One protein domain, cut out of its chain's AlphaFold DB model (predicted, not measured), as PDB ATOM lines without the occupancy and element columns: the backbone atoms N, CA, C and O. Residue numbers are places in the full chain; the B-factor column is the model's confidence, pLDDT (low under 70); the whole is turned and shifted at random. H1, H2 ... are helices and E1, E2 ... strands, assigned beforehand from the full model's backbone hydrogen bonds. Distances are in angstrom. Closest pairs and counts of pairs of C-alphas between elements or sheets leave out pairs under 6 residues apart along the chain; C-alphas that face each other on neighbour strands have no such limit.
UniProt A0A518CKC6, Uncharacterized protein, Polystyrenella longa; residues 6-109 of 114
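Overview. This is residues 6 to 109 of the 114 residues of an uncharacterized protein of Polystyrenella longa (UniProt A0A518CKC6). A strongly twisted sheet of six strands curls round one long helix, H1, and a second helix, H2, folds back along H1 and only grazes the sheet. This makes two layers, with H1 on one face of the sheet. The 104 printed residues hold, in chain order, E1 to E6, H1 and H2; the sheet runs E1 E2 E3 E4 E5 E6, antiparallel throughout, as a meander, each strand the antiparallel neighbour of the one before. The class is mixed, helices and strands; the whole is compact, with a radius of gyration of the C-alphas of 12.9 A, and rounded, spanning 38 by 31 by 24 A.

Arrangement. Begin at edge strand E1, residues 6 to 10, a hairpin with E2, residues 13 to 18: N 8 and O 15 are 2.9 A apart. E2 forms a hairpin with E3, residues 21 to 31, with N 16 and O 23 at 2.8 A. E3 is staggered: its residues 26 to 31 pair with E4, residues 36 to 41, where N 29 and O 38 are 2.9 A apart. Next come E5, residues 44 to 49, with N 39 and O 47 at 2.8 A, and edge strand E6, residues 55 to 57, with N 48 and O 56 at 2.8 A. H1, residues 66 to 84, is on the sheet; its closest C-alphas to E2 are Val 68 and Val 16, 6.1 A. H2, residues 89 to 101, touches H1, closest at the C-alphas of Ala 75 and Ile 96, 5.3 A, at a steep tilt of 38 degrees, only just past shallow, opposite ways. Every O i to N i+4 pair is within hydrogen-bond range in H1, and 7 of 9 in H2.

Along the chain. Find C-alpha 6 at (21.541, -137.292, -11.091), where E1 begins. E3 is 30.2 A long, H1 26.8 A and H2 19.0 A, ending at C-alpha 101, (17.665, -146.338, -16.003).

Size, cuts and confidence. The C-alphas of Arg 19 and Asp 33, the two farthest apart, are 37.7 A apart. The printed part has no cut, no link is long, and no printed residue is under 70 in pLDDT.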
ATOM      1  N   GLY A   6      22.937-137.559 -10.770       97.25
ATOM      2  CA  GLY A   6      21.541-137.292 -11.091       97.25
ATOM      3  C   GLY A   6      21.433-136.227 -12.165       97.25
ATOM      4  O   GLY A   6      22.437-135.869 -12.790       97.25
ATOM      5  N   LEU A   7      20.224-135.721 -12.347       96.88
ATOM      6  CA  LEU A   7      19.942-134.561 -13.175       96.88
ATOM      7  C   LEU A   7      19.309-133.458 -12.323       96.88
ATOM      8  O   LEU A   7      18.543-133.758 -11.414       96.88
ATOM      9  N   ARG A   8      19.565-132.201 -12.660       96.06
ATOM     10  CA  ARG A   8      18.640-131.105 -12.352       96.06
ATOM     11  C   ARG A   8      17.970-130.712 -13.659       96.06
ATOM     12  O   ARG A   8      18.650-130.639 -14.685       96.06
ATOM     13  N   ILE A   9      16.653-130.555 -13.650       93.00
ATOM     14  CA  ILE A   9      15.882-130.221 -14.849       93.00
ATOM     15  C   ILE A   9      14.995-129.034 -14.511       93.00
ATOM     16  O   ILE A   9      14.152-129.134 -13.629       93.00
ATOM     17  N   GLU A  10      15.174-127.939 -15.241       91.88
ATOM     18  CA  GLU A  10      14.318-126.755 -15.151       91.88
ATOM     19  C   GLU A  10      13.776-126.467 -16.549       91.88
ATOM     20  O   GLU A  10      14.539-126.171 -17.470       91.88
ATOM     21  N   ASP A  11      12.461-126.592 -16.724       86.25
ATOM     22  CA  ASP A  11      11.789-126.517 -18.024       86.25
ATOM     23  C   ASP A  11      12.391-127.476 -19.075       86.25
ATOM     24  O   ASP A  11      12.105-128.676 -19.076       86.25
ATOM     25  N   SER A  12      13.192-126.951 -20.006       84.69
ATOM     26  CA  SER A  12      13.930-127.710 -21.024       84.69
ATOM     27  C   SER A  12      15.418-127.863 -20.730       84.69
ATOM     28  O   SER A  12      16.090-128.636 -21.417       84.69
ATOM     29  N   ARG A  13      15.934-127.149 -19.729       94.62
ATOM     30  CA  ARG A  13      17.354-127.127 -19.395       94.62
ATOM     31  C   ARG A  13      17.704-128.299 -18.514       94.62
ATOM     32  O   ARG A  13      17.003-128.614 -17.556       94.62
ATOM     33  N   ILE A  14      18.822-128.927 -18.839       96.50
ATOM     34  CA  ILE A  14      19.308-130.108 -18.141       96.50
ATOM     35  C   ILE A  14      20.689-129.799 -17.588       96.50
ATOM     36  O   ILE A  14      21.585-129.375 -18.315       96.50
ATOM     37  N   TRP A  15      20.895-130.089 -16.312       97.75
ATOM     38  CA  TRP A  15      22.215-130.162 -15.713       97.75
ATOM     39  C   TRP A  15      22.494-131.593 -15.294       97.75
ATOM     40  O   TRP A  15      21.657-132.261 -14.687       97.75
ATOM     41  N   VAL A  16      23.692-132.074 -15.601       98.00
ATOM     42  CA  VAL A  16      24.157-133.380 -15.145       98.00
ATOM     43  C   VAL A  16      24.918-133.188 -13.848       98.00
ATOM     44  O   VAL A  16      25.946-132.514 -13.816       98.00
ATOM     45  N   ILE A  17      24.449-133.829 -12.783       98.06
ATOM     46  CA  ILE A  17      25.174-133.882 -11.521       98.06
ATOM     47  C   ILE A  17      26.124-135.080 -11.587       98.06
ATOM     48  O   ILE A  17      25.700-136.226 -11.755       98.06
ATOM     49  N   HIS A  18      27.426-134.834 -11.462       97.50
ATOM     50  CA  HIS A  18      28.468-135.854 -11.455       97.50
ATOM     51  C   HIS A  18      29.468-135.587 -10.337       97.50
ATOM     52  O   HIS A  18      30.147-134.565 -10.327       97.50
ATOM     53  N   ARG A  19      29.599-136.533  -9.398       95.88
ATOM     54  CA  ARG A  19      30.505-136.420  -8.239       95.88
ATOM     55  C   ARG A  19      30.294-135.113  -7.457       95.88
ATOM     56  O   ARG A  19      31.270-134.479  -7.076       95.88
ATOM     57  N   LEU A  20      29.029-134.764  -7.190       94.81
ATOM     58  CA  LEU A  20      28.610-133.534  -6.486       94.81
ATOM     59  C   LEU A  20      28.912-132.224  -7.236       94.81
ATOM     60  O   LEU A  20      28.742-131.151  -6.669       94.81
ATOM     61  N   GLN A  21      29.363-132.297  -8.487       96.31
ATOM     62  CA  GLN A  21      29.520-131.136  -9.356       96.31
ATOM     63  C   GLN A  21      28.397-131.104 -10.378       96.31
ATOM     64  O   GLN A  21      27.968-132.148 -10.869       96.31
ATOM     65  N   GLU A  22      27.956-129.901 -10.710       96.62
ATOM     66  CA  GLU A  22      26.905-129.673 -11.682       96.62
ATOM     67  C   GLU A  22      27.500-129.219 -13.018       96.62
ATOM     68  O   GLU A  22      28.360-128.339 -13.064       96.62
ATOM     69  N   TYR A  23      27.041-129.832 -14.106       97.94
ATOM     70  CA  TYR A  23      27.469-129.529 -15.465       97.94
ATOM     71  C   TYR A  23      26.246-129.142 -16.289       97.94
ATOM     72  O   TYR A  23      25.382-129.980 -16.536       97.94
ATOM     73  N   GLY A  24      26.177-127.889 -16.725       96.38
ATOM     74  CA  GLY A  24      25.097-127.387 -17.568       96.38
ATOM     75  C   GLY A  24      25.069-125.854 -17.611       96.38
ATOM     76  O   GLY A  24      26.015-125.219 -17.131       96.38
ATOM     77  N   PRO A  25      23.995-125.263 -18.158       96.94
ATOM     78  CA  PRO A  25      22.874-125.969 -18.777       96.94
ATOM     79  C   PRO A  25      23.284-126.623 -20.097       96.94
ATOM     80  O   PRO A  25      24.040-126.042 -20.876       96.94
ATOM     81  N   PHE A  26      22.773-127.829 -20.326       97.44
ATOM     82  CA  PHE A  26      22.544-128.367 -21.660       97.44
ATOM     83  C   PHE A  26      21.130-127.964 -22.073       97.44
ATOM     84  O   PHE A  26      20.183-128.213 -21.322       97.44
ATOM     85  N   ASP A  27      20.990-127.339 -23.233       95.81
ATOM     86  CA  ASP A  27      19.716-126.810 -23.721       95.81
ATOM     87  C   ASP A  27      19.590-127.023 -25.234       95.81
ATOM     88  O   ASP A  27      20.497-127.556 -25.888       95.81
ATOM     89  N   TYR A  28      18.450-126.629 -25.788       93.88
ATOM     90  CA  TYR A  28      18.244-126.585 -27.227       93.88
ATOM     91  C   TYR A  28      17.475-125.332 -27.644       93.88
ATOM     92  O   TYR A  28      16.655-124.805 -26.895       93.88
ATOM     93  N   GLU A  29      17.694-124.901 -28.880       93.12
ATOM     94  CA  GLU A  29      16.996-123.769 -29.485       93.12
ATOM     95  C   GLU A  29      16.559-124.123 -30.907       93.12
ATOM     96  O   GLU A  29      17.233-124.876 -31.611       93.12
ATOM     97  N   TRP A  30      15.411-123.602 -31.346       90.81
ATOM     98  CA  TRP A  30      15.014-123.733 -32.747       90.81
ATOM     99  C   TRP A  30      15.845-122.774 -33.598       90.81
ATOM    100  O   TRP A  30      15.810-121.566 -33.370       90.81
ATOM    101  N   SER A  31      16.531-123.305 -34.607       88.81
ATOM    102  CA  SER A  31      17.288-122.522 -35.579       88.81
ATOM    103  C   SER A  31      16.542-122.501 -36.916       88.81
ATOM    104  O   SER A  31      16.447-123.535 -37.590       88.81
ATOM    105  N   PRO A  32      15.992-121.339 -37.328       84.88
ATOM    106  CA  PRO A  32      15.342-121.190 -38.627       84.88
ATOM    107  C   PRO A  32      16.284-121.494 -39.794       84.88
ATOM    108  O   PRO A  32      15.848-122.083 -40.782       84.88
ATOM    109  N   ASP A  33      17.563-121.141 -39.652       85.25
ATOM    110  CA  ASP A  33      18.578-121.303 -40.695       85.25
ATOM    111  C   ASP A  33      18.886-122.781 -40.965       85.25
ATOM    112  O   ASP A  33      19.073-123.178 -42.114       85.25
ATOM    113  N   LEU A  34      18.867-123.614 -39.919       77.69
ATOM    114  CA  LEU A  34      19.024-125.066 -40.042       77.69
ATOM    115  C   LEU A  34      17.719-125.798 -40.359       77.69
ATOM    116  O   LEU A  34      17.749-126.986 -40.674       77.69
ATOM    117  N   GLN A  35      16.574-125.122 -40.213       85.00
ATOM    118  CA  GLN A  35      15.256-125.762 -40.140       85.00
ATOM    119  C   GLN A  35      15.240-126.921 -39.125       85.00
ATOM    120  O   GLN A  35      14.681-127.989 -39.378       85.00
ATOM    121  N   GLY A  36      15.886-126.710 -37.976       89.62
ATOM    122  CA  GLY A  36      16.174-127.756 -37.002       89.62
ATOM    123  C   GLY A  36      16.404-127.219 -35.593       89.62
ATOM    124  O   GLY A  36      16.169-126.048 -35.302       89.62
ATOM    125  N   MET A  37      16.863-128.097 -34.705       92.56
ATOM    126  CA  MET A  37      17.219-127.760 -33.327       92.56
ATOM    127  C   MET A  37      18.734-127.643 -33.196       92.56
ATOM    128  O   MET A  37      19.449-128.574 -33.556       92.56
ATOM    129  N   GLU A  38      19.224-126.554 -32.620       94.94
ATOM    130  CA  GLU A  38      20.602-126.433 -32.150       94.94
ATOM    131  C   GLU A  38      20.686-126.871 -30.697       94.94
ATOM    132  O   GLU A  38      19.815-126.551 -29.895       94.94
ATOM    133  N   MET A  39      21.728-127.620 -30.356       94.88
ATOM    134  CA  MET A  39      22.008-128.058 -28.993       94.88
ATOM    135  C   MET A  39      23.140-127.216 -28.424       94.88
ATOM    136  O   MET A  39      24.186-127.063 -29.065       94.88
ATOM    137  N   THR A  40      22.945-126.694 -27.217       95.88
ATOM    138  CA  THR A  40      23.891-125.775 -26.585       95.88
ATOM    139  C   THR A  40      24.334-126.264 -25.214       95.88
ATOM    140  O   THR A  40      23.587-126.904 -24.473       95.88
ATOM    141  N   TYR A  41      25.584-125.972 -24.874       96.75
ATOM    142  CA  TYR A  41      26.150-126.165 -23.551       96.75
ATOM    143  C   TYR A  41      26.735-124.832 -23.104       96.75
ATOM    144  O   TYR A  41      27.587-124.267 -23.786       96.75
ATOM    145  N   GLN A  42      26.229-124.289 -21.993       94.44
ATOM    146  CA  GLN A  42      26.598-122.945 -21.521       94.44
ATOM    147  C   GLN A  42      26.443-121.858 -22.606       94.44
ATOM    148  O   GLN A  42      27.251-120.936 -22.707       94.44
ATOM    149  N   GLY A  43      25.404-121.985 -23.439       94.06
ATOM    150  CA  GLY A  43      25.118-121.060 -24.540       94.06
ATOM    151  C   GLY A  43      26.015-121.222 -25.772       94.06
ATOM    152  O   GLY A  43      25.866-120.462 -26.723       94.06
ATOM    153  N   GLN A  44      26.929-122.194 -25.789       95.31
ATOM    154  CA  GLN A  44      27.763-122.500 -26.952       95.31
ATOM    155  C   GLN A  44      27.207-123.716 -27.690       95.31
ATOM    156  O   GLN A  44      26.907-124.740 -27.073       95.31
ATOM    157  N   LYS A  45      27.043-123.594 -29.010       94.19
ATOM    158  CA  LYS A  45      26.537-124.671 -29.863       94.19
ATOM    159  C   LYS A  45      27.535-125.821 -29.889       94.19
ATOM    160  O   LYS A  45      28.679-125.623 -30.270       94.19
ATOM    161  N   PHE A  46      27.061-127.017 -29.565       94.50
ATOM    162  CA  PHE A  46      27.849-128.249 -29.660       94.50
ATOM    163  C   PHE A  46      27.246-129.252 -30.643       94.50
ATOM    164  O   PHE A  46      27.839-130.287 -30.939       94.50
ATOM    165  N   GLY A  47      26.039-128.998 -31.140       93.06
ATOM    166  CA  GLY A  47      25.421-129.893 -32.097       93.06
ATOM    167  C   GLY A  47      24.113-129.378 -32.660       93.06
ATOM    168  O   GLY A  47      23.650-128.287 -32.337       93.06
ATOM    169  N   GLU A  48      23.532-130.191 -33.526       93.81
ATOM    170  CA  GLU A  48      22.318-129.890 -34.258       93.81
ATOM    171  C   GLU A  48      21.545-131.163 -34.618       93.81
ATOM    172  O   GLU A  48      22.108-132.236 -34.852       93.81
ATOM    173  N   TYR A  49      20.226-131.025 -34.648       91.50
ATOM    174  CA  TYR A  49      19.283-132.012 -35.140       91.50
ATOM    175  C   TYR A  49      18.458-131.364 -36.249       91.50
ATOM    176  O   TYR A  49      17.621-130.505 -35.971       91.50
ATOM    177  N   CYS A  50      18.648-131.803 -37.491       88.62
ATOM    178  CA  CYS A  50      17.820-131.365 -38.618       88.62
ATOM    179  C   CYS A  50      16.721-132.397 -38.900       88.62
ATOM    180  O   CYS A  50      15.565-132.056 -39.135       88.62
ATOM    181  N   ASN A  51      17.065-133.687 -38.838       86.19
ATOM    182  CA  ASN A  51      16.121-134.795 -38.980       86.19
ATOM    183  C   ASN A  51      16.717-136.107 -38.436       86.19
ATOM    184  O   ASN A  51      17.811-136.148 -37.884       86.19
ATOM    185  N   SER A  52      15.996-137.219 -38.598       80.88
ATOM    186  CA  SER A  52      16.422-138.540 -38.109       80.88
ATOM    187  C   SER A  52      17.688-139.102 -38.770       80.88
ATOM    188  O   SER A  52      18.225-140.090 -38.269       80.88
ATOM    189  N   ARG A  53      18.152-138.516 -39.879       82.81
ATOM    190  CA  ARG A  53      19.379-138.899 -40.595       82.81
ATOM    191  C   ARG A  53      20.505-137.878 -40.430       82.81
ATOM    192  O   ARG A  53      21.663-138.246 -40.577       82.81
ATOM    193  N   GLU A  54      20.163-136.634 -40.119       85.12
ATOM    194  CA  GLU A  54      21.088-135.512 -39.975       85.12
ATOM    195  C   GLU A  54      21.075-135.039 -38.522       85.12
ATOM    196  O   GLU A  54      20.283-134.182 -38.116       85.12
ATOM    197  N   PHE A  55      21.946-135.672 -37.737       85.81
ATOM    198  CA  PHE A  55      22.173-135.376 -36.332       85.81
ATOM    199  C   PHE A  55      23.671-135.368 -36.047       85.81
ATOM    200  O   PHE A  55      24.356-136.368 -36.280       85.81
ATOM    201  N   PHE A  56      24.156-134.258 -35.502       88.81
ATOM    202  CA  PHE A  56      25.558-134.058 -35.161       88.81
ATOM    203  C   PHE A  56      25.661-133.514 -33.741       88.81
ATOM    204  O   PHE A  56      24.922-132.611 -33.361       88.81
ATOM    205  N   ALA A  57      26.572-134.063 -32.942       90.19
ATOM    206  CA  ALA A  57      26.876-133.562 -31.608       90.19
ATOM    207  C   ALA A  57      28.349-133.827 -31.300       90.19
ATOM    208  O   ALA A  57      28.798-134.972 -31.373       90.19
ATOM    209  N   ASP A  58      29.076-132.784 -30.927       91.06
ATOM    210  CA  ASP A  58      30.455-132.858 -30.480       91.06
ATOM    211  C   ASP A  58      30.651-131.989 -29.235       91.06
ATOM    212  O   ASP A  58      30.673-130.768 -29.292       91.06
ATOM    213  N   LEU A  59      30.801-132.645 -28.086       91.38
ATOM    214  CA  LEU A  59      31.091-131.999 -26.804       91.38
ATOM    215  C   LEU A  59      32.583-132.091 -26.434       91.38
ATOM    216  O   LEU A  59      32.958-131.787 -25.297       91.38
ATOM    217  N   SER A  60      33.440-132.557 -27.349       88.94
ATOM    218  CA  SER A  60      34.858-132.806 -27.072       88.94
ATOM    219  C   SER A  60      35.619-131.533 -26.700       88.94
ATOM    220  O   SER A  60      36.487-131.575 -25.821       88.94
ATOM    221  N   GLU A  61      35.243-130.391 -27.279       91.44
ATOM    222  CA  GLU A  61      35.861-129.088 -27.015       91.44
ATOM    223  C   GLU A  61      35.734-128.645 -25.548       91.44
ATOM    224  O   GLU A  61      36.654-128.035 -24.996       91.44
ATOM    225  N   PHE A  62      34.655-129.050 -24.872       94.00
ATOM    226  CA  PHE A  62      34.371-128.688 -23.481       94.00
ATOM    227  C   PHE A  62      35.111-129.557 -22.458       94.00
ATOM    228  O   PHE A  62      35.036-129.292 -21.258       94.00
ATOM    229  N   LYS A  63      35.828-130.601 -22.905       94.88
ATOM    230  CA  LYS A  63      36.649-131.490 -22.055       94.88
ATOM    231  C   LYS A  63      35.889-132.056 -20.846       94.88
ATOM    232  O   LYS A  63      36.446-132.226 -19.760       94.88
ATOM    233  N   LEU A  64      34.605-132.355 -21.042       96.12
ATOM    234  CA  LEU A  64      33.726-132.877 -20.000       96.12
ATOM    235  C   LEU A  64      34.092-134.320 -19.625       96.12
ATOM    236  O   LEU A  64      34.591-135.076 -20.466       96.12
ATOM    237  N   PRO A  65      33.776-134.768 -18.394       96.62
ATOM    238  CA  PRO A  65      33.840-136.184 -18.067       96.62
ATOM    239  C   PRO A  65      33.006-137.003 -19.059       96.62
ATOM    240  O   PRO A  65      31.862-136.651 -19.347       96.62
ATOM    241  N   THR A  66      33.521-138.143 -19.524       94.50
ATOM    242  CA  THR A  66      32.820-138.989 -20.510       94.50
ATOM    243  C   THR A  66      31.398-139.340 -20.072       94.50
ATOM    244  O   THR A  66      30.480-139.330 -20.886       94.50
ATOM    245  N   SER A  67      31.184-139.598 -18.775       96.25
ATOM    246  CA  SER A  67      29.839-139.854 -18.252       96.25
ATOM    247  C   SER A  67      28.912-138.646 -18.359       96.25
ATOM    248  O   SER A  67      27.741-138.836 -18.652       96.25
ATOM    249  N   VAL A  68      29.415-137.427 -18.144       97.19
ATOM    250  CA  VAL A  68      28.624-136.196 -18.276       97.19
ATOM    251  C   VAL A  68      28.189-136.020 -19.724       97.19
ATOM    252  O   VAL A  68      26.996-135.910 -19.981       97.19
ATOM    253  N   TYR A  69      29.135-136.104 -20.663       93.81
ATOM    254  CA  TYR A  69      28.854-136.058 -22.099       93.81
ATOM    255  C   TYR A  69      27.781-137.081 -22.514       93.81
ATOM    256  O   TYR A  69      26.789-136.731 -23.158       93.81
ATOM    257  N   SER A  70      27.945-138.348 -22.120       94.88
ATOM    258  CA  SER A  70      27.013-139.412 -22.509       94.88
ATOM    259  C   SER A  70      25.625-139.235 -21.895       94.88
ATOM    260  O   SER A  70      24.624-139.425 -22.583       94.88
ATOM    261  N   VAL A  71      25.550-138.851 -20.618       97.00
ATOM    262  CA  VAL A  71      24.275-138.598 -19.933       97.00
ATOM    263  C   VAL A  71      23.559-137.403 -20.554       97.00
ATOM    264  O   VAL A  71      22.373-137.517 -20.854       97.00
ATOM    265  N   ALA A  72      24.272-136.302 -20.810       96.00
ATOM    266  CA  ALA A  72      23.720-135.117 -21.458       96.00
ATOM    267  C   ALA A  72      23.165-135.445 -22.850       96.00
ATOM    268  O   ALA A  72      22.030-135.095 -23.157       96.00
ATOM    269  N   THR A  73      23.915-136.205 -23.651       92.81
ATOM    270  CA  THR A  73      23.488-136.626 -24.995       92.81
ATOM    271  C   THR A  73      22.228-137.494 -24.946       92.81
ATOM    272  O   THR A  73      21.294-137.279 -25.717       92.81
ATOM    273  N   ILE A  74      22.161-138.455 -24.016       94.75
ATOM    274  CA  ILE A  74      20.970-139.297 -23.834       94.75
ATOM    275  C   ILE A  74      19.773-138.449 -23.404       94.75
ATOM    276  O   ILE A  74      18.685-138.610 -23.959       94.75
ATOM    277  N   ALA A  75      19.955-137.570 -22.418       95.69
ATOM    278  CA  ALA A  75      18.876-136.767 -21.864       95.69
ATOM    279  C   ALA A  75      18.335-135.768 -22.896       95.69
ATOM    280  O   ALA A  75      17.134-135.770 -23.172       95.69
ATOM    281  N   LEU A  76      19.215-135.001 -23.542       94.00
ATOM    282  CA  LEU A  76      18.839-133.998 -24.535       94.00
ATOM    283  C   LEU A  76      18.274-134.639 -25.809       94.00
ATOM    284  O   LEU A  76      17.222-134.229 -26.291       94.00
ATOM    285  N   GLY A  77      18.887-135.718 -26.305       91.81
ATOM    286  CA  GLY A  77      18.354-136.466 -27.446       91.81
ATOM    287  C   GLY A  77      16.972-137.064 -27.157       91.81
ATOM    288  O   GLY A  77      16.084-137.038 -28.010       91.81
ATOM    289  N   THR A  78      16.748-137.548 -25.931       93.75
ATOM    290  CA  THR A  78      15.427-138.028 -25.493       93.75
ATOM    291  C   THR A  78      14.414-136.889 -25.412       93.75
ATOM    292  O   THR A  78      13.275-137.064 -25.848       93.75
ATOM    293  N   LEU A  79      14.815-135.730 -24.886       93.44
ATOM    294  CA  LEU A  79      13.976-134.539 -24.793       93.44
ATOM    295  C   LEU A  79      13.531-134.063 -26.180       93.44
ATOM    296  O   LEU A  79      12.329-133.935 -26.418       93.44
ATOM    297  N   ILE A  80      14.476-133.890 -27.107       91.38
ATOM    298  CA  ILE A  80      14.214-133.479 -28.493       91.38
ATOM    299  C   ILE A  80      13.260-134.469 -29.167       91.38
ATOM    300  O   ILE A  80      12.234-134.067 -29.714       91.38
ATOM    301  N   GLN A  81      13.515-135.777 -29.055       90.62
ATOM    302  CA  GLN A  81      12.594-136.785 -29.590       90.62
ATOM    303  C   GLN A  81      11.199-136.696 -28.962       90.62
ATOM    304  O   GLN A  81      10.201-136.864 -29.662       90.62
ATOM    305  N   ALA A  82      11.092-136.444 -27.658       92.00
ATOM    306  CA  ALA A  82       9.801-136.305 -26.996       92.00
ATOM    307  C   ALA A  82       9.026-135.088 -27.529       92.00
ATOM    308  O   ALA A  82       7.827-135.199 -27.788       92.00
ATOM    309  N   ILE A  83       9.712-133.962 -27.741       90.44
ATOM    310  CA  ILE A  83       9.138-132.728 -28.295       90.44
ATOM    311  C   ILE A  83       8.635-132.952 -29.719       90.44
ATOM    312  O   ILE A  83       7.474-132.662 -30.001       90.44
ATOM    313  N   LEU A  84       9.465-133.536 -30.587       88.44
ATOM    314  CA  LEU A  84       9.104-133.811 -31.983       88.44
ATOM    315  C   LEU A  84       7.910-134.770 -32.103       88.44
ATOM    316  O   LEU A  84       7.140-134.687 -33.052       88.44
ATOM    317  N   ASN A  85       7.719-135.648 -31.115       90.00
ATOM    318  CA  ASN A  85       6.566-136.547 -31.028       90.00
ATOM    319  C   ASN A  85       5.368-135.948 -30.257       90.00
ATOM    320  O   ASN A  85       4.456-136.686 -29.882       90.00
ATOM    321  N   GLY A  86       5.370-134.643 -29.963       90.75
ATOM    322  CA  GLY A  86       4.255-133.951 -29.309       90.75
ATOM    323  C   GLY A  86       4.013-134.354 -27.849       90.75
ATOM    324  O   GLY A  86       2.903-134.201 -27.341       90.75
ATOM    325  N   ARG A  87       5.018-134.897 -27.147       89.81
ATOM    326  CA  ARG A  87       4.869-135.305 -25.739       89.81
ATOM    327  C   ARG A  87       4.765-134.073 -24.828       89.81
ATOM    328  O   ARG A  87       5.580-133.158 -24.974       89.81
ATOM    329  N   PRO A  88       3.837-134.040 -23.855       86.25
ATOM    330  CA  PRO A  88       3.725-132.945 -22.889       86.25
ATOM    331  C   PRO A  88       4.847-132.995 -21.842       86.25
ATOM    332  O   PRO A  88       5.377-134.071 -21.565       86.25
ATOM    333  N   SER A  89       5.167-131.846 -21.231       82.12
ATOM    334  CA  SER A  89       6.321-131.674 -20.324       82.12
ATOM    335  C   SER A  89       6.462-132.755 -19.234       82.12
ATOM    336  O   SER A  89       7.518-133.389 -19.187       82.12
ATOM    337  N   PRO A  90       5.407-133.117 -18.468       81.06
ATOM    338  CA  PRO A  90       5.530-134.117 -17.396       81.06
ATOM    339  C   PRO A  90       5.955-135.511 -17.881       81.06
ATOM    340  O   PRO A  90       6.526-136.299 -17.134       81.06
ATOM    341  N   GLN A  91       5.682-135.845 -19.147       87.88
ATOM    342  CA  GLN A  91       6.082-137.130 -19.725       87.88
ATOM    343  C   GLN A  91       7.544-137.137 -20.188       87.88
ATOM    344  O   GLN A  91       8.113-138.213 -20.372       87.88
ATOM    345  N   ARG A  92       8.149-135.963 -20.410       91.12
ATOM    346  CA  ARG A  92       9.505-135.838 -20.966       91.12
ATOM    347  C   ARG A  92      10.552-136.231 -19.932       91.12
ATOM    348  O   ARG A  92      11.389-137.075 -20.232       91.12
ATOM    349  N   GLU A  93      10.445-135.712 -18.709       92.75
ATOM    350  CA  GLU A  93      11.334-136.086 -17.600       92.75
ATOM    351  C   GLU A  93      11.266-137.589 -17.315       92.75
ATOM    352  O   GLU A  93      12.288-138.276 -17.328       92.75
ATOM    353  N   ALA A  94      10.056-138.137 -17.165       93.44
ATOM    354  CA  ALA A  94       9.868-139.569 -16.944       93.44
ATOM    355  C   ALA A  94      10.510-140.419 -18.058       93.44
ATOM    356  O   ALA A  94      11.066-141.491 -17.794       93.44
ATOM    357  N   LEU A  95      10.471-139.945 -19.309       95.12
ATOM    358  CA  LEU A  95      11.116-140.619 -20.433       95.12
ATOM    359  C   LEU A  95      12.647-140.556 -20.343       95.12
ATOM    360  O   LEU A  95      13.294-141.578 -20.576       95.12
ATOM    361  N   ILE A  96      13.218-139.405 -19.978       96.00
ATOM    362  CA  ILE A  96      14.663-139.236 -19.756       96.00
ATOM    363  C   ILE A  96      15.139-140.188 -18.658       96.00
ATOM    364  O   ILE A  96      16.052-140.986 -18.887       96.00
ATOM    365  N   LEU A  97      14.482-140.172 -17.495       96.12
ATOM    366  CA  LEU A  97      14.845-141.028 -16.365       96.12
ATOM    367  C   LEU A  97      14.736-142.508 -16.738       96.12
ATOM    368  O   LEU A  97      15.650-143.286 -16.469       96.12
ATOM    369  N   ARG A  98      13.676-142.900 -17.455       96.94
ATOM    370  CA  ARG A  98      13.525-144.268 -17.966       96.94
ATOM    371  C   ARG A  98      14.640-144.648 -18.940       96.94
ATOM    372  O   ARG A  98      15.115-145.782 -18.892       96.94
ATOM    373  N   ARG A  99      15.058-143.753 -19.839       97.00
ATOM    374  CA  ARG A  99      16.158-144.019 -20.783       97.00
ATOM    375  C   ARG A  99      17.484-144.193 -20.051       97.00
ATOM    376  O   ARG A  99      18.197-145.149 -20.342       97.00
ATOM    377  N   LEU A 100      17.769-143.348 -19.062       97.69
ATOM    378  CA  LEU A 100      18.967-143.474 -18.231       97.69
ATOM    379  C   LEU A 100      18.957-144.765 -17.411       97.69
ATOM    380  O   LEU A 100      19.958-145.482 -17.418       97.69
ATOM    381  N   ALA A 101      17.827-145.112 -16.788       97.44
ATOM    382  CA  ALA A 101      17.665-146.338 -16.003       97.44
ATOM    383  C   ALA A 101      17.932-147.610 -16.827       97.44
ATOM    384  O   ALA A 101      18.501-148.566 -16.310       97.44
ATOM    385  N   ASN A 102      17.572-147.595 -18.114       96.69
ATOM    386  CA  ASN A 102      17.774-148.703 -19.053       96.69
ATOM    387  C   ASN A 102      19.096-148.608 -19.842       96.69
ATOM    388  O   ASN A 102      19.246-149.249 -20.882       96.69
ATOM    389  N   SER A 103      20.045-147.798 -19.378       95.44
ATOM    390  CA  SER A 103      21.369-147.630 -19.983       95.44
ATOM    391  C   SER A 103      22.477-147.945 -18.976       95.44
ATOM    392  O   SER A 103      22.229-148.150 -17.787       95.44
ATOM    393  N   ASN A 104      23.735-147.869 -19.416       96.44
ATOM    394  CA  ASN A 104      24.904-147.964 -18.531       96.44
ATOM    395  C   ASN A 104      25.013-146.794 -17.522       96.44
ATOM    396  O   ASN A 104      25.907-146.777 -16.671       96.44
ATOM    397  N   PHE A 105      24.099-145.821 -17.594       97.31
ATOM    398  CA  PHE A 105      24.041-144.626 -16.757       97.31
ATOM    399  C   PHE A 105      22.867-144.633 -15.769       97.31
ATOM    400  O   PHE A 105      22.458-143.574 -15.302       97.31
ATOM    401  N   SER A 106      22.362-145.807 -15.381       97.00
ATOM    402  CA  SER A 106      21.245-145.945 -14.428       97.00
ATOM    403  C   SER A 106      21.434-145.179 -13.111       97.00
ATOM    404  O   SER A 106      20.472-144.676 -12.547       97.00
ATOM    405  N   ARG A 107      22.680-144.986 -12.658       96.62
ATOM    406  CA  ARG A 107      23.016-144.176 -11.471       96.62
ATOM    407  C   ARG A 107      22.648-142.685 -11.570       96.62
ATOM    408  O   ARG A 107      22.692-142.007 -10.555       96.62
ATOM    409  N   TYR A 108      22.376-142.176 -12.774       97.62
ATOM    410  CA  TYR A 108      21.936-140.796 -13.021       97.62
ATOM    411  C   TYR A 108      20.412-140.693 -13.176       97.62
ATOM    412  O   TYR A 108      19.906-139.603 -13.408       97.62
ATOM    413  N   ALA A 109      19.672-141.805 -13.084       96.75
ATOM    414  CA  ALA A 109      18.225-141.856 -13.304       96.75
ATOM    415  C   ALA A 109      17.421-141.358 -12.086       96.75
ATOM    416  O   ALA A 109      16.555-142.055 -11.565       96.75
TER     417      ALA A 109